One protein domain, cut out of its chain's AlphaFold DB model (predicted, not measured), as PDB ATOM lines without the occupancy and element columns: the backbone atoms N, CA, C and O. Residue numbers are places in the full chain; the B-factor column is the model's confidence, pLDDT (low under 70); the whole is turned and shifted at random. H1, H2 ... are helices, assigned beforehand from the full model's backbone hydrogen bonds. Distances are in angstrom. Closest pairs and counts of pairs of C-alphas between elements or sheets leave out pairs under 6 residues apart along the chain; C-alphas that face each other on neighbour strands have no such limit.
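AT A GLANCE: This is residues 16 to 52 and 113 to 196 of the 293 residues of an uncharacterized protein of Mesorhizobium sp. 131-3-5 (UniProt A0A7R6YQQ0). The longest helix, H4, runs through the middle, with H1 side by side with it on one side and H3 folded back against it on the other. H2 begins beside H1 at Glu 28 and stands about perpendicular to it, making a corner, and it packs on H8, while the short helices H5, H6 and H7 follow one another along the chain, with H6 packed on H8. The printed part has 121 residues with eight named helices, H1 to H8 in order, and no named strand, class all helix. It is compact, with a radius of gyration of the C-alphas of 13.6 A, and spans 34 by 30 by 30 A.

IN THESE COORDINATES: Find C-alpha 140 at (152.518, 49.442, 304.835); from there H4 runs to residue 154, 21.2 A. Before it is H3, residues 129 to 138, 14.1 A. H1, residues 16 to 24, begins at (146.575, 51.056, 315.215), and H2 spans residues 28 to 38, 15.2 A. After H4 come H5, residues 158 to 162, H6, 166 to 173, H7, 178 to 181, and H8, 183 to 194, 16.4 A, ending at (131.541, 55.202, 313.220).

HOW THE PARTS SIT: H1 touches H4 at Ile 20 and Gln 146, their closest C-alphas, 6.5 A, at a shallow tilt of 14 degrees, the same way. H3 and H4 form a hairpin, closest at C-alphas 136 and 143, 5.3 A; H4 touches H3 with residues 143 to 147 alone. H2 touches H8, closest at C-alphas 33 and 190, 4.7 A, at a steep tilt of 40 degrees, opposite ways. H6 touches H8, closest at C-alphas 167 and 184, 4.8 A; it touches H5 only at the corner, and only just touches H7, with 3 pairs of C-alphas within 8 A. In H2, H3, H4, H5, H6 and H8 every O i to N i+4 pair is within hydrogen-bond range; H1 has 3 of 5, and H7 is too short for such a pair.

THE WHOLE: The C-alphas farthest apart, of Ser 128 and Gly 196, are 39.7 A apart. Residues 53 to 112 are not printed; C-alphas 52 and 113 are 9.0 A apart across this cut. Of the links, those printed whole are tight. No printed residue is under 70 in pLDDT.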
ATOM      1  N   ASP A  16     145.799  49.963 315.822       94.12
ATOM      2  CA  ASP A  16     146.575  51.056 315.215       94.12
ATOM      3  C   ASP A  16     145.767  52.350 315.110       94.12
ATOM      4  O   ASP A  16     146.320  53.428 315.306       94.12
ATOM      5  N   LEU A  17     144.460  52.246 314.860       94.56
ATOM      6  CA  LEU A  17     143.563  53.391 314.697       94.56
ATOM      7  C   LEU A  17     143.467  54.254 315.972       94.56
ATOM      8  O   LEU A  17     143.869  55.420 315.903       94.56
ATOM      9  N   PRO A  18     143.051  53.729 317.148       94.06
ATOM     10  CA  PRO A  18     143.016  54.523 318.374       94.06
ATOM     11  C   PRO A  18     144.429  54.895 318.854       94.06
ATOM     12  O   PRO A  18     144.634  56.002 319.348       94.06
ATOM     13  N   ARG A  19     145.438  54.032 318.646       93.94
ATOM     14  CA  ARG A  19     146.834  54.310 319.036       93.94
ATOM     15  C   ARG A  19     147.440  55.490 318.285       93.94
ATOM     16  O   ARG A  19     148.147  56.288 318.899       93.94
ATOM     17  N   ILE A  20     147.228  55.575 316.972       92.94
ATOM     18  CA  ILE A  20     147.787  56.653 316.147       92.94
ATOM     19  C   ILE A  20     146.921  57.917 316.286       92.94
ATOM     20  O   ILE A  20     147.481  58.997 316.472       92.94
ATOM     21  N   GLY A  21     145.586  57.793 316.316       93.88
ATOM     22  CA  GLY A  21     144.663  58.914 316.569       93.88
ATOM     23  C   GLY A  21     144.933  59.637 317.896       93.88
ATOM     24  O   GLY A  21     144.999  60.869 317.941       93.88
ATOM     25  N   TYR A  22     145.250  58.885 318.955       91.12
ATOM     26  CA  TYR A  22     145.653  59.441 320.251       91.12
ATOM     27  C   TYR A  22     146.859  60.402 320.161       91.12
ATOM     28  O   TYR A  22     146.947  61.351 320.940       91.12
ATOM     29  N   GLY A  23     147.756  60.239 319.177       86.56
ATOM     30  CA  GLY A  23     148.916  61.121 318.955       86.56
ATOM     31  C   GLY A  23     148.579  62.574 318.566       86.56
ATOM     32  O   GLY A  23     149.434  63.462 318.705       86.56
ATOM     33  N   ILE A  24     147.338  62.809 318.122       88.25
ATOM     34  CA  ILE A  24     146.736  64.123 317.837       88.25
ATOM     35  C   ILE A  24     145.473  64.398 318.679       88.25
ATOM     36  O   ILE A  24     144.814  65.418 318.497       88.25
ATOM     37  N   GLY A  25     145.158  63.530 319.646       89.38
ATOM     38  CA  GLY A  25     144.033  63.705 320.566       89.38
ATOM     39  C   GLY A  25     142.652  63.409 319.972       89.38
ATOM     40  O   GLY A  25     141.679  63.989 320.447       89.38
ATOM     41  N   VAL A  26     142.562  62.533 318.965       92.75
ATOM     42  CA  VAL A  26     141.290  62.048 318.389       92.75
ATOM     43  C   VAL A  26     141.075  60.556 318.680       92.75
ATOM     44  O   VAL A  26     142.025  59.854 319.042       92.75
ATOM     45  N   GLY A  27     139.838  60.074 318.541       91.38
ATOM     46  CA  GLY A  27     139.485  58.660 318.670       91.38
ATOM     47  C   GLY A  27     139.657  57.886 317.360       91.38
ATOM     48  O   GLY A  27     140.135  58.413 316.353       91.38
ATOM     49  N   GLU A  28     139.264  56.610 317.355       95.25
ATOM     50  CA  GLU A  28     139.279  55.817 316.119       95.25
ATOM     51  C   GLU A  28     138.174  56.228 315.137       95.25
ATOM     52  O   GLU A  28     138.367  56.059 313.937       95.25
ATOM     53  N   ASP A  29     137.081  56.838 315.607       97.12
ATOM     54  CA  ASP A  29     135.987  57.358 314.775       97.12
ATOM     55  C   ASP A  29     136.456  58.418 313.768       97.12
ATOM     56  O   ASP A  29     136.118  58.343 312.582       97.12
ATOM     57  N   GLU A  30     137.240  59.409 314.212       97.75
ATOM     58  CA  GLU A  30     137.797  60.437 313.328       97.75
ATOM     59  C   GLU A  30     138.776  59.827 312.318       97.75
ATOM     60  O   GLU A  30     138.726  60.158 311.130       97.75
ATOM     61  N   VAL A  31     139.634  58.901 312.763       96.69
ATOM     62  CA  VAL A  31     140.623  58.235 311.899       96.69
ATOM     63  C   VAL A  31     139.932  57.346 310.863       96.69
ATOM     64  O   VAL A  31     140.275  57.385 309.682       96.69
ATOM     65  N   HIS A  32     138.919  56.583 311.265       96.38
ATOM     66  CA  HIS A  32     138.089  55.791 310.367       96.38
ATOM     67  C   HIS A  32     137.350  56.668 309.346       96.38
ATOM     68  O   HIS A  32     137.312  56.331 308.160       96.38
ATOM     69  N   ALA A  33     136.781  57.796 309.783       96.81
ATOM     70  CA  ALA A  33     136.099  58.736 308.900       96.81
ATOM     71  C   ALA A  33     137.043  59.342 307.856       96.81
ATOM     72  O   ALA A  33     136.678  59.419 306.684       96.81
ATOM     73  N   PHE A  34     138.251  59.718 308.277       96.81
ATOM     74  CA  PHE A  34     139.332  60.180 307.413       96.81
ATOM     75  C   PHE A  34     139.721  59.120 306.368       96.81
ATOM     76  O   PHE A  34     139.638  59.376 305.166       96.81
ATOM     77  N   LEU A  35     140.062  57.900 306.799       96.19
ATOM     78  CA  LEU A  35     140.521  56.837 305.897       96.19
ATOM     79  C   LEU A  35     139.456  56.402 304.880       96.19
ATOM     80  O   LEU A  35     139.782  56.205 303.711       96.19
ATOM     81  N   ASP A  36     138.184  56.308 305.282       95.06
ATOM     82  CA  ASP A  36     137.077  55.974 304.370       95.06
ATOM     83  C   ASP A  36     136.872  57.010 303.250       95.06
ATOM     84  O   ASP A  36     136.256  56.700 302.222       95.06
ATOM     85  N   VAL A  37     137.332  58.246 303.460       94.50
ATOM     86  CA  VAL A  37     137.217  59.346 302.498       94.50
ATOM     87  C   VAL A  37     138.461  59.459 301.620       94.50
ATOM     88  O   VAL A  37     138.308  59.633 300.409       94.50
ATOM     89  N   GLU A  38     139.660  59.311 302.189       90.81
ATOM     90  CA  GLU A  38     140.917  59.395 301.434       90.81
ATOM     91  C   GLU A  38     141.229  58.125 300.630       90.81
ATOM     92  O   GLU A  38     141.691  58.223 299.490       90.81
ATOM     93  N   THR A  39     140.955  56.919 301.154       84.44
ATOM     94  CA  THR A  39     141.216  55.663 300.426       84.44
ATOM     95  C   THR A  39     140.079  54.646 300.467       84.44
ATOM     96  O   THR A  39     139.915  53.830 301.374       84.44
ATOM     97  N   LEU A  40     139.359  54.570 299.346       75.19
ATOM     98  CA  LEU A  40     138.390  53.508 299.090       75.19
ATOM     99  C   LEU A  40     139.077  52.129 299.072       75.19
ATOM    100  O   LEU A  40     139.786  51.777 298.123       75.19
ATOM    101  N   GLY A  41     138.838  51.327 300.113       74.56
ATOM    102  CA  GLY A  41     139.277  49.928 300.201       74.56
ATOM    103  C   GLY A  41     140.744  49.728 300.600       74.56
ATOM    104  O   GLY A  41     141.414  48.864 300.027       74.56
ATOM    105  N   GLY A  42     141.259  50.533 301.533       91.19
ATOM    106  CA  GLY A  42     142.586  50.360 302.139       91.19
ATOM    107  C   GLY A  42     143.755  50.787 301.249       91.19
ATOM    108  O   GLY A  42     143.563  51.361 300.179       91.19
ATOM    109  N   GLY A  43     144.976  50.498 301.685       95.50
ATOM    110  CA  GLY A  43     146.199  51.102 301.159       95.50
ATOM    111  C   GLY A  43     146.896  50.381 300.005       95.50
ATOM    112  O   GLY A  43     147.834  50.932 299.452       95.50
ATOM    113  N   TYR A  44     146.455  49.189 299.588       96.44
ATOM    114  CA  TYR A  44     147.133  48.405 298.538       96.44
ATOM    115  C   TYR A  44     146.301  48.240 297.265       96.44
ATOM    116  O   TYR A  44     145.080  48.072 297.334       96.44
ATOM    117  N   ASP A  45     146.966  48.258 296.111       94.38
ATOM    118  CA  ASP A  45     146.365  47.932 294.816       94.38
ATOM    119  C   ASP A  45     146.247  46.409 294.581       94.38
ATOM    120  O   ASP A  45     146.618  45.588 295.424       94.38
ATOM    121  N   SER A  46     145.710  46.009 293.423       93.25
ATOM    122  CA  SER A  46     145.552  44.594 293.046       93.25
ATOM    123  C   SER A  46     146.870  43.854 292.788       93.25
ATOM    124  O   SER A  46     146.863  42.633 292.651       93.25
ATOM    125  N   GLU A  47     147.989  44.570 292.697       94.12
ATOM    126  CA  GLU A  47     149.330  44.030 292.488       94.12
ATOM    127  C   GLU A  47     150.158  43.925 293.780       94.12
ATOM    128  O   GLU A  47     151.290  43.430 293.736       94.12
ATOM    129  N   GLY A  48     149.609  44.377 294.913       94.75
ATOM    130  CA  GLY A  48     150.296  44.424 296.203       94.75
ATOM    131  C   GLY A  48     151.259  45.604 296.359       94.75
ATOM    132  O   GLY A  48     152.078  45.587 297.277       94.75
ATOM    133  N   ARG A  49     151.175  46.621 295.495       96.50
ATOM    134  CA  ARG A  49     151.891  47.898 295.657       96.50
ATOM    135  C   ARG A  49     151.061  48.836 296.547       96.50
ATOM    136  O   ARG A  49     149.832  48.695 296.576       96.50
ATOM    137  N   PRO A  50     151.668  49.806 297.254       96.56
ATOM    138  CA  PRO A  50     150.920  50.916 297.841       96.56
ATOM    139  C   PRO A  50     150.022  51.596 296.798       96.56
ATOM    140  O   PRO A  50     150.414  51.785 295.650       96.56
ATOM    141  N   LYS A  51     148.813  52.007 297.176       96.25
ATOM    142  CA  LYS A  51     147.985  52.868 296.332       96.25
ATOM    143  C   LYS A  51     148.692  54.202 296.185       96.25
ATOM    144  O   LYS A  51     149.052  54.842 297.173       96.25
ATOM    145  N   MET A  52     148.877  54.600 294.938       95.75
ATOM    146  CA  MET A  52     149.623  55.788 294.578       95.75
ATOM    147  C   MET A  52     148.944  56.459 293.388       95.75
ATOM    148  O   MET A  52     148.618  55.791 292.402       95.75
ATOM    149  N   ILE A 113     147.690  54.551 302.408       96.69
ATOM    150  CA  ILE A 113     146.313  54.660 302.923       96.69
ATOM    151  C   ILE A 113     145.867  56.092 303.300       96.69
ATOM    152  O   ILE A 113     144.674  56.382 303.288       96.69
ATOM    153  N   GLY A 114     146.807  56.995 303.597       95.88
ATOM    154  CA  GLY A 114     146.520  58.404 303.890       95.88
ATOM    155  C   GLY A 114     146.592  59.350 302.685       95.88
ATOM    156  O   GLY A 114     146.252  60.519 302.827       95.88
ATOM    157  N   GLN A 115     147.060  58.889 301.518       96.62
ATOM    158  CA  GLN A 115     147.260  59.715 300.314       96.62
ATOM    159  C   GLN A 115     148.080  61.001 300.548       96.62
ATOM    160  O   GLN A 115     147.856  62.024 299.904       96.62
ATOM    161  N   VAL A 116     149.085  60.949 301.427       97.38
ATOM    162  CA  VAL A 116     149.984  62.093 301.652       97.38
ATOM    163  C   VAL A 116     150.804  62.347 300.387       97.38
ATOM    164  O   VAL A 116     151.467  61.438 299.881       97.38
ATOM    165  N   LEU A 117     150.756  63.576 299.870       97.62
ATOM    166  CA  LEU A 117     151.541  64.002 298.710       97.62
ATOM    167  C   LEU A 117     153.032  64.055 299.074       97.62
ATOM    168  O   LEU A 117     153.409  64.685 300.060       97.62
ATOM    169  N   GLY A 118     153.889  63.419 298.273       98.50
ATOM    170  CA  GLY A 118     155.311  63.240 298.586       98.50
ATOM    171  C   GLY A 118     156.116  64.532 298.766       98.50
ATOM    172  O   GLY A 118     157.182  64.505 299.373       98.50
ATOM    173  N   GLU A 119     155.648  65.681 298.269       97.94
ATOM    174  CA  GLU A 119     156.289  66.975 298.547       97.94
ATOM    175  C   GLU A 119     156.197  67.385 300.031       97.94
ATOM    176  O   GLU A 119     157.073  68.107 300.506       97.94
ATOM    177  N   ASN A 120     155.231  66.832 300.778       98.12
ATOM    178  CA  ASN A 120     155.002  67.074 302.206       98.12
ATOM    179  C   ASN A 120     155.807  66.136 303.128       98.12
ATOM    180  O   ASN A 120     155.519  66.063 304.321       98.12
ATOM    181  N   TYR A 121     156.813  65.416 302.610       98.56
ATOM    182  CA  TYR A 121     157.584  64.409 303.360       98.56
ATOM    183  C   TYR A 121     158.157  64.916 304.700       98.56
ATOM    184  O   TYR A 121     158.152  64.173 305.678       98.56
ATOM    185  N   VAL A 122     158.576  66.189 304.776       98.31
ATOM    186  CA  VAL A 122     159.067  66.818 306.020       98.31
ATOM    187  C   VAL A 122     157.956  66.888 307.070       98.31
ATOM    188  O   VAL A 122     158.137  66.436 308.195       98.31
ATOM    189  N   SER A 123     156.783  67.399 306.690       97.56
ATOM    190  CA  SER A 123     155.600  67.467 307.557       97.56
ATOM    191  C   SER A 123     155.070  66.075 307.922       97.56
ATOM    192  O   SER A 123     154.547  65.880 309.013       97.56
ATOM    193  N   ALA A 124     155.258  65.083 307.047       97.75
ATOM    194  CA  ALA A 124     154.975  63.678 307.326       97.75
ATOM    195  C   ALA A 124     156.000  63.008 308.275       97.75
ATOM    196  O   ALA A 124     155.755  61.891 308.734       97.75
ATOM    197  N   GLY A 125     157.106  63.682 308.613       96.44
ATOM    198  CA  GLY A 125     158.098  63.232 309.595       96.44
ATOM    199  C   GLY A 125     159.340  62.537 309.024       96.44
ATOM    200  O   GLY A 125     159.966  61.770 309.752       96.44
ATOM    201  N   TYR A 126     159.698  62.778 307.758       97.62
ATOM    202  CA  TYR A 126     160.832  62.132 307.080       97.62
ATOM    203  C   TYR A 126     161.901  63.134 306.609       97.62
ATOM    204  O   TYR A 126     161.587  64.259 306.216       97.62
ATOM    205  N   ASP A 127     163.163  62.692 306.569       97.62
ATOM    206  CA  ASP A 127     164.306  63.492 306.092       97.62
ATOM    207  C   ASP A 127     164.372  63.604 304.557       97.62
ATOM    208  O   ASP A 127     164.904  64.579 304.013       97.62
ATOM    209  N   SER A 128     163.792  62.639 303.835       98.50
ATOM    210  CA  SER A 128     163.626  62.678 302.381       98.50
ATOM    211  C   SER A 128     162.316  62.024 301.925       98.50
ATOM    212  O   SER A 128     161.695  61.235 302.642       98.50
ATOM    213  N   VAL A 129     161.893  62.321 300.691       98.75
ATOM    214  CA  VAL A 129     160.744  61.635 300.077       98.75
ATOM    215  C   VAL A 129     161.058  60.162 299.786       98.75
ATOM    216  O   VAL A 129     160.162  59.322 299.802       98.75
ATOM    217  N   GLN A 130     162.332  59.823 299.560       98.56
ATOM    218  CA  GLN A 130     162.782  58.442 299.423       98.56
ATOM    219  C   GLN A 130     162.560  57.654 300.718       98.56
ATOM    220  O   GLN A 130     162.109  56.512 300.645       98.56
ATOM    221  N   ASP A 131     162.813  58.253 301.882       98.44
ATOM    222  CA  ASP A 131     162.582  57.608 303.181       98.44
ATOM    223  C   ASP A 131     161.082  57.415 303.432       98.44
ATOM    224  O   ASP A 131     160.655  56.298 303.719       98.44
ATOM    225  N   MET A 132     160.273  58.459 303.196       98.62
ATOM    226  CA  MET A 132     158.804  58.395 303.268       98.62
ATOM    227  C   MET A 132     158.238  57.251 302.418       98.62
ATOM    228  O   MET A 132     157.455  56.433 302.899       98.62
ATOM    229  N   VAL A 133     158.637  57.166 301.146       98.56
ATOM    230  CA  VAL A 133     158.128  56.135 300.233       98.56
ATOM    231  C   VAL A 133     158.678  54.750 300.583       98.56
ATOM    232  O   VAL A 133     157.943  53.769 300.478       98.56
ATOM    233  N   THR A 134     159.925  54.640 301.054       98.25
ATOM    234  CA  THR A 134     160.490  53.359 301.520       98.25
ATOM    235  C   THR A 134     159.728  52.829 302.733       98.25
ATOM    236  O   THR A 134     159.375  51.648 302.766       98.25
ATOM    237  N   ASP A 135     159.419  53.687 303.704       97.62
ATOM    238  CA  ASP A 135     158.657  53.316 304.898       97.62
ATOM    239  C   ASP A 135     157.197  52.973 304.554       97.62
ATOM    240  O   ASP A 135     156.696  51.921 304.936       97.62
ATOM    241  N   MET A 136     156.532  53.755 303.699       97.56
ATOM    242  CA  MET A 136     155.181  53.424 303.221       97.56
ATOM    243  C   MET A 136     155.108  52.134 302.386       97.56
ATOM    244  O   MET A 136     154.066  51.468 302.383       97.56
ATOM    245  N   VAL A 137     156.185  51.766 301.684       97.62
ATOM    246  CA  VAL A 137     156.315  50.460 301.021       97.62
ATOM    247  C   VAL A 137     156.543  49.354 302.053       97.62
ATOM    248  O   VAL A 137     155.842  48.349 302.010       97.62
ATOM    249  N   THR A 138     157.495  49.498 302.977       96.06
ATOM    250  CA  THR A 138     157.936  48.399 303.864       96.06
ATOM    251  C   THR A 138     157.109  48.227 305.141       96.06
ATOM    252  O   THR A 138     156.859  47.090 305.541       96.06
ATOM    253  N   GLY A 139     156.650  49.320 305.750       94.94
ATOM    254  CA  GLY A 139     155.767  49.358 306.921       94.94
ATOM    255  C   GLY A 139     154.266  49.391 306.595       94.94
ATOM    256  O   GLY A 139     153.447  49.162 307.483       94.94
ATOM    257  N   GLY A 140     153.885  49.629 305.334       97.00
ATOM    258  CA  GLY A 140     152.518  49.442 304.835       97.00
ATOM    259  C   GLY A 140     151.476  50.454 305.323       97.00
ATOM    260  O   GLY A 140     151.747  51.650 305.433       97.00
ATOM    261  N   GLU A 141     150.246  49.993 305.575       97.94
ATOM    262  CA  GLU A 141     149.141  50.869 306.002       97.94
ATOM    263  C   GLU A 141     149.394  51.568 307.357       97.94
ATOM    264  O   GLU A 141     149.099  52.762 307.433       97.94
ATOM    265  N   PRO A 142     149.979  50.925 308.396       97.00
ATOM    266  CA  PRO A 142     150.375  51.614 309.629       97.00
ATOM    267  C   PRO A 142     151.351  52.776 309.401       97.00
ATOM    268  O   PRO A 142     151.143  53.853 309.960       97.00
ATOM    269  N   ALA A 143     152.367  52.595 308.548       97.62
ATOM    270  CA  ALA A 143     153.298  53.666 308.175       97.62
ATOM    271  C   ALA A 143     152.579  54.794 307.414       97.62
ATOM    272  O   ALA A 143     152.721  55.969 307.748       97.62
ATOM    273  N   GLY A 144     151.715  54.441 306.455       97.88
ATOM    274  CA  GLY A 144     150.913  55.416 305.713       97.88
ATOM    275  C   GLY A 144     149.967  56.250 306.577       97.88
ATOM    276  O   GLY A 144     149.818  57.448 306.340       97.88
ATOM    277  N   LEU A 145     149.345  55.635 307.585       97.94
ATOM    278  CA  LEU A 145     148.497  56.333 308.549       97.94
ATOM    279  C   LEU A 145     149.329  57.210 309.499       97.94
ATOM    280  O   LEU A 145     148.950  58.351 309.758       97.94
ATOM    281  N   GLN A 146     150.476  56.722 309.984       98.12
ATOM    282  CA  GLN A 146     151.363  57.509 310.845       98.12
ATOM    283  C   GLN A 146     151.881  58.765 310.130       98.12
ATOM    284  O   GLN A 146     151.837  59.853 310.702       98.12
ATOM    285  N   ALA A 147     152.294  58.637 308.870       98.25
ATOM    286  CA  ALA A 147     152.709  59.753 308.024       98.25
ATOM    287  C   ALA A 147     151.588  60.786 307.807       98.25
ATOM    288  O   ALA A 147     151.840  61.991 307.849       98.25
ATOM    289  N   ALA A 148     150.344  60.332 307.617       98.19
ATOM    290  CA  ALA A 148     149.188  61.218 307.488       98.19
ATOM    291  C   ALA A 148     148.886  61.972 308.788       98.19
ATOM    292  O   ALA A 148     148.674  63.179 308.755       98.19
ATOM    293  N   VAL A 149     148.935  61.296 309.938       97.56
ATOM    294  CA  VAL A 149     148.724  61.932 311.249       97.56
ATOM    295  C   VAL A 149     149.861  62.893 311.616       97.56
ATOM    296  O   VAL A 149     149.599  63.951 312.189       97.56
ATOM    297  N   ASN A 150     151.102  62.595 311.218       97.38
ATOM    298  CA  ASN A 150     152.216  63.541 311.313       97.38
ATOM    299  C   ASN A 150     151.944  64.798 310.465       97.38
ATOM    300  O   ASN A 150     152.031  65.907 310.990       97.38
ATOM    301  N   PHE A 151     151.537  64.626 309.201       97.94
ATOM    302  CA  PHE A 151     151.206  65.734 308.298       97.94
ATOM    303  C   PHE A 151     150.048  66.594 308.831       97.94
ATOM    304  O   PHE A 151     150.197  67.809 308.914       97.94
ATOM    305  N   ILE A 152     148.950  65.974 309.284       97.50
ATOM    306  CA  ILE A 152     147.798  66.644 309.921       97.50
ATOM    307  C   ILE A 152     148.249  67.524 311.094       97.50
ATOM    308  O   ILE A 152     147.829  68.671 311.204       97.50
ATOM    309  N   LYS A 153     149.136  67.011 311.950       96.19
ATOM    310  CA  LYS A 153     149.668  67.748 313.105       96.19
ATOM    311  C   LYS A 153     150.613  68.884 312.711       96.19
ATOM    312  O   LYS A 153     150.626  69.931 313.354       96.19
ATOM    313  N   ALA A 154     151.446  68.657 311.699       94.69
ATOM    314  CA  ALA A 154     152.436  69.621 311.230       94.69
ATOM    315  C   ALA A 154     151.806  70.794 310.460       94.69
ATOM    316  O   ALA A 154     152.342  71.897 310.512       94.69
ATOM    317  N   ASP A 155     150.677  70.561 309.784       94.12
ATOM    318  CA  ASP A 155     149.914  71.578 309.045       94.12
ATOM    319  C   ASP A 155     148.793  72.225 309.889       94.12
ATOM    320  O   ASP A 155     148.017  73.025 309.376       94.12
ATOM    321  N   HIS A 156     148.725  71.904 311.191       95.50
ATOM    322  CA  HIS A 156     147.712  72.390 312.141       95.50
ATOM    323  C   HIS A 156     146.271  72.111 311.685       95.50
ATOM    324  O   HIS A 156     145.448  73.015 311.611       95.50
ATOM    325  N   LEU A 157     145.998  70.844 311.361       96.62
ATOM    326  CA  LEU A 157     144.674  70.319 311.006       96.62
ATOM    327  C   LEU A 157     144.089  69.409 312.111       96.62
ATOM    328  O   LEU A 157     143.032  68.791 311.944       96.62
ATOM    329  N   ASP A 158     144.800  69.254 313.235       94.88
ATOM    330  CA  ASP A 158     144.401  68.393 314.348       94.88
ATOM    331  C   ASP A 158     143.319  69.017 315.245       94.88
ATOM    332  O   ASP A 158     142.534  68.285 315.854       94.88
ATOM    333  N   ASP A 159     143.215  70.346 315.349       93.44
ATOM    334  CA  ASP A 159     142.069  70.979 316.011       93.44
ATOM    335  C   ASP A 159     140.780  70.897 315.191       93.44
ATOM    336  O   ASP A 159     139.738  70.639 315.798       93.44
ATOM    337  N   GLU A 160     140.803  70.972 313.856       96.69
ATOM    338  CA  GLU A 160     139.596  70.725 313.058       96.69
ATOM    339  C   GLU A 160     139.068  69.299 313.210       96.69
ATOM    340  O   GLU A 160     137.851  69.128 313.281       96.69
ATOM    341  N   LEU A 161     139.936  68.280 313.298       94.69
ATOM    342  CA  LEU A 161     139.479  66.915 313.582       94.69
ATOM    343  C   LEU A 161     138.883  66.811 314.989       94.69
ATOM    344  O   LEU A 161     137.756  66.344 315.125       94.69
ATOM    345  N   ARG A 162     139.576  67.308 316.023       96.06
ATOM    346  CA  ARG A 162     139.076  67.291 317.417       96.06
ATOM    347  C   ARG A 162     137.771  68.063 317.617       96.06
ATOM    348  O   ARG A 162     137.012  67.755 318.529       96.06
ATOM    349  N   THR A 163     137.526  69.088 316.803       96.69
ATOM    350  CA  THR A 163     136.326  69.941 316.874       96.69
ATOM    351  C   THR A 163     135.312  69.660 315.761       96.69
ATOM    352  O   THR A 163     134.333  70.395 315.621       96.69
ATOM    353  N   HIS A 164     135.521  68.591 314.983       97.38
ATOM    354  CA  HIS A 164     134.650  68.131 313.892       97.38
ATOM    355  C   HIS A 164     134.337  69.211 312.836       97.38
ATOM    356  O   HIS A 164     133.262  69.234 312.229       97.38
ATOM    357  N   GLN A 165     135.290  70.108 312.571       98.12
ATOM    358  CA  GLN A 165     135.197  71.173 311.566       98.12
ATOM    359  C   GLN A 165     135.518  70.647 310.153       98.12
ATOM    360  O   GLN A 165     136.425  71.123 309.471       98.12
ATOM    361  N   TRP A 166     134.741  69.667 309.680       98.00
ATOM    362  CA  TRP A 166     135.005  68.897 308.451       98.00
ATOM    363  C   TRP A 166     135.272  69.735 307.193       98.00
ATOM    364  O   TRP A 166     136.070  69.336 306.352       98.00
ATOM    365  N   ALA A 167     134.626  70.896 307.061       97.69
ATOM    366  CA  ALA A 167     134.824  71.806 305.931       97.69
ATOM    367  C   ALA A 167     136.162  72.567 305.981       97.69
ATOM    368  O   ALA A 167     136.722  72.884 304.934       97.69
ATOM    369  N   ALA A 168     136.678  72.857 307.179       97.44
ATOM    370  CA  ALA A 168     137.999  73.450 307.359       97.44
ATOM    371  C   ALA A 168     139.087  72.375 307.193       97.44
ATOM    372  O   ALA A 168     139.976  72.559 306.362       97.44
ATOM    373  N   PHE A 169     138.921  71.202 307.822       97.94
ATOM    374  CA  PHE A 169     139.827  70.060 307.649       97.94
ATOM    375  C   PHE A 169     139.994  69.670 306.173       97.94
ATOM    376  O   PHE A 169     141.106  69.657 305.652       97.94
ATOM    377  N   ALA A 170     138.886  69.429 305.460       96.94
ATOM    378  CA  ALA A 170     138.921  69.051 304.047       96.94
ATOM    379  C   ALA A 170     139.522  70.148 303.150       96.94
ATOM    380  O   ALA A 170     140.132  69.853 302.123       96.94
ATOM    381  N   ARG A 171     139.379  71.426 303.530       96.12
ATOM    382  CA  ARG A 171     140.007  72.545 302.817       96.12
ATOM    383  C   ARG A 171     141.524  72.567 302.995       96.12
ATOM    384  O   ARG A 171     142.205  72.927 302.037       96.12
ATOM    385  N   GLY A 172     142.023  72.234 304.185       95.00
ATOM    386  CA  GLY A 172     143.452  72.068 304.445       95.00
ATOM    387  C   GLY A 172     143.995  70.844 303.712       95.00
ATOM    388  O   GLY A 172     144.793  70.977 302.789       95.00
ATOM    389  N   TYR A 173     143.457  69.667 304.035       95.19
ATOM    390  CA  TYR A 173     143.964  68.378 303.559       95.19
ATOM    391  C   TYR A 173     143.808  68.171 302.042       95.19
ATOM    392  O   TYR A 173     144.760  67.792 301.362       95.19
ATOM    393  N   ASN A 174     142.623  68.447 301.479       92.94
ATOM    394  CA  ASN A 174     142.324  68.233 300.053       92.94
ATOM    395  C   ASN A 174     142.391  69.530 299.214       92.94
ATOM    396  O   ASN A 174     142.098  69.523 298.014       92.94
ATOM    397  N   GLY A 175     142.742  70.662 299.831       91.19
ATOM    398  CA  GLY A 175     142.852  71.963 299.174       91.19
ATOM    399  C   GLY A 175     141.514  72.671 298.882       91.19
ATOM    400  O   GLY A 175     140.417  72.170 299.144       91.19
ATOM    401  N   PRO A 176     141.549  73.872 298.265       90.81
ATOM    402  CA  PRO A 176     140.373  74.737 298.094       90.81
ATOM    403  C   PRO A 176     139.280  74.168 297.170       90.81
ATOM    404  O   PRO A 176     138.185  74.728 297.108       90.81
ATOM    405  N   GLY A 177     139.559  73.080 296.445       88.50
ATOM    406  CA  GLY A 177     138.595  72.378 295.597       88.50
ATOM    407  C   GLY A 177     137.671  71.404 296.338       88.50
ATOM    408  O   GLY A 177     136.707  70.943 295.724       88.50
ATOM    409  N   TYR A 178     137.930  71.110 297.621       93.56
ATOM    410  CA  TYR A 178     137.327  69.999 298.376       93.56
ATOM    411  C   TYR A 178     135.798  69.867 298.217       93.56
ATOM    412  O   TYR A 178     135.283  68.780 297.944       93.56
ATOM    413  N   ALA A 179     135.064  70.983 298.295       92.19
ATOM    414  CA  ALA A 179     133.603  70.996 298.260       92.19
ATOM    415  C   ALA A 179     133.019  70.447 296.942       92.19
ATOM    416  O   ALA A 179     131.923  69.894 296.935       92.19
ATOM    417  N   ARG A 180     133.756  70.529 295.821       91.25
ATOM    418  CA  ARG A 180     133.322  69.958 294.528       91.25
ATOM    419  C   ARG A 180     133.251  68.432 294.554       91.25
ATOM    420  O   ARG A 180     132.426  67.849 293.860       91.25
ATOM    421  N   ASN A 181     134.102  67.812 295.368       88.94
ATOM    422  CA  ASN A 181     134.174  66.367 295.561       88.94
ATOM    423  C   ASN A 181     133.436  65.922 296.842       88.94
ATOM    424  O   ASN A 181     133.388  64.723 297.131       88.94
ATOM    425  N   GLY A 182     132.858  66.866 297.598       94.38
ATOM    426  CA  GLY A 182     132.060  66.636 298.805       94.38
ATOM    427  C   GLY A 182     132.827  66.040 299.987       94.38
ATOM    428  O   GLY A 182     132.208  65.343 300.789       94.38
ATOM    429  N   TYR A 183     134.150  66.241 300.073       95.88
ATOM    430  CA  TYR A 183     135.003  65.668 301.130       95.88
ATOM    431  C   TYR A 183     134.456  65.941 302.540       95.88
ATOM    432  O   TYR A 183     134.282  65.018 303.324       95.88
ATOM    433  N   ASP A 184     134.076  67.185 302.814       97.00
ATOM    434  CA  ASP A 184     133.459  67.646 304.060       97.00
ATOM    435  C   ASP A 184     132.181  66.875 304.432       97.00
ATOM    436  O   ASP A 184     132.051  66.352 305.541       97.00
ATOM    437  N   THR A 185     131.244  66.752 303.489       97.81
ATOM    438  CA  THR A 185     129.980  66.035 303.712       97.81
ATOM    439  C   THR A 185     130.190  64.532 303.883       97.81
ATOM    440  O   THR A 185     129.466  63.895 304.650       97.81
ATOM    441  N   LYS A 186     131.199  63.961 303.211       97.50
ATOM    442  CA  LYS A 186     131.583  62.554 303.357       97.50
ATOM    443  C   LYS A 186     132.226  62.294 304.717       97.50
ATOM    444  O   LYS A 186     131.787  61.364 305.384       97.50
ATOM    445  N   LEU A 187     133.178  63.125 305.150       98.00
ATOM    446  CA  LEU A 187     133.820  63.028 306.468       98.00
ATOM    447  C   LEU A 187     132.766  63.063 307.579       98.00
ATOM    448  O   LEU A 187     132.669  62.120 308.361       98.00
ATOM    449  N   ALA A 188     131.882  64.067 307.562       98.19
ATOM    450  CA  ALA A 188     130.782  64.186 308.517       98.19
ATOM    451  C   ALA A 188     129.860  62.948 308.534       98.19
ATOM    452  O   ALA A 188     129.432  62.487 309.595       98.19
ATOM    453  N   ALA A 189     129.547  62.392 307.358       98.12
ATOM    454  CA  ALA A 189     128.692  61.216 307.230       98.12
ATOM    455  C   ALA A 189     129.378  59.912 307.676       98.12
ATOM    456  O   ALA A 189     128.710  59.045 308.247       98.12
ATOM    457  N   ARG A 190     130.686  59.754 307.428       97.69
ATOM    458  CA  ARG A 190     131.466  58.596 307.888       97.69
ATOM    459  C   ARG A 190     131.713  58.659 309.389       97.69
ATOM    460  O   ARG A 190     131.440  57.668 310.053       97.69
ATOM    461  N   PHE A 191     132.075  59.817 309.935       98.06
ATOM    462  CA  PHE A 191     132.219  60.014 311.379       98.06
ATOM    463  C   PHE A 191     130.942  59.617 312.133       98.06
ATOM    464  O   PHE A 191     130.964  58.732 312.982       98.06
ATOM    465  N   LYS A 192     129.783  60.140 311.710       98.31
ATOM    466  CA  LYS A 192     128.480  59.764 312.283       98.31
ATOM    467  C   LYS A 192     128.143  58.266 312.154       98.31
ATOM    468  O   LYS A 192     127.349  57.746 312.936       98.31
ATOM    469  N   PHE A 193     128.679  57.570 311.150       97.75
ATOM    470  CA  PHE A 193     128.514  56.119 311.019       97.75
ATOM    471  C   PHE A 193     129.374  55.350 312.030       97.75
ATOM    472  O   PHE A 193     128.907  54.326 312.539       97.75
ATOM    473  N   TRP A 194     130.592  55.826 312.299       96.69
ATOM    474  CA  TRP A 194     131.541  55.202 313.220       96.69
ATOM    475  C   TRP A 194     131.157  55.423 314.688       96.69
ATOM    476  O   TRP A 194     131.033  54.429 315.391       96.69
ATOM    477  N   GLN A 195     130.648  56.610 315.049       97.19
ATOM    478  CA  GLN A 195     129.978  56.869 316.344       97.19
ATOM    479  C   GLN A 195     128.809  55.911 316.675       97.19
ATOM    480  O   GLN A 195     128.307  55.872 317.798       97.19
ATOM    481  N   GLY A 196     128.300  55.175 315.679       95.19
ATOM    482  CA  GLY A 196     127.296  54.120 315.841       95.19
ATOM    483  C   GLY A 196     127.879  52.707 315.994       95.19
ATOM    484  O   GLY A 196     127.136  51.735 315.808       95.19
TER     485      GLY A 196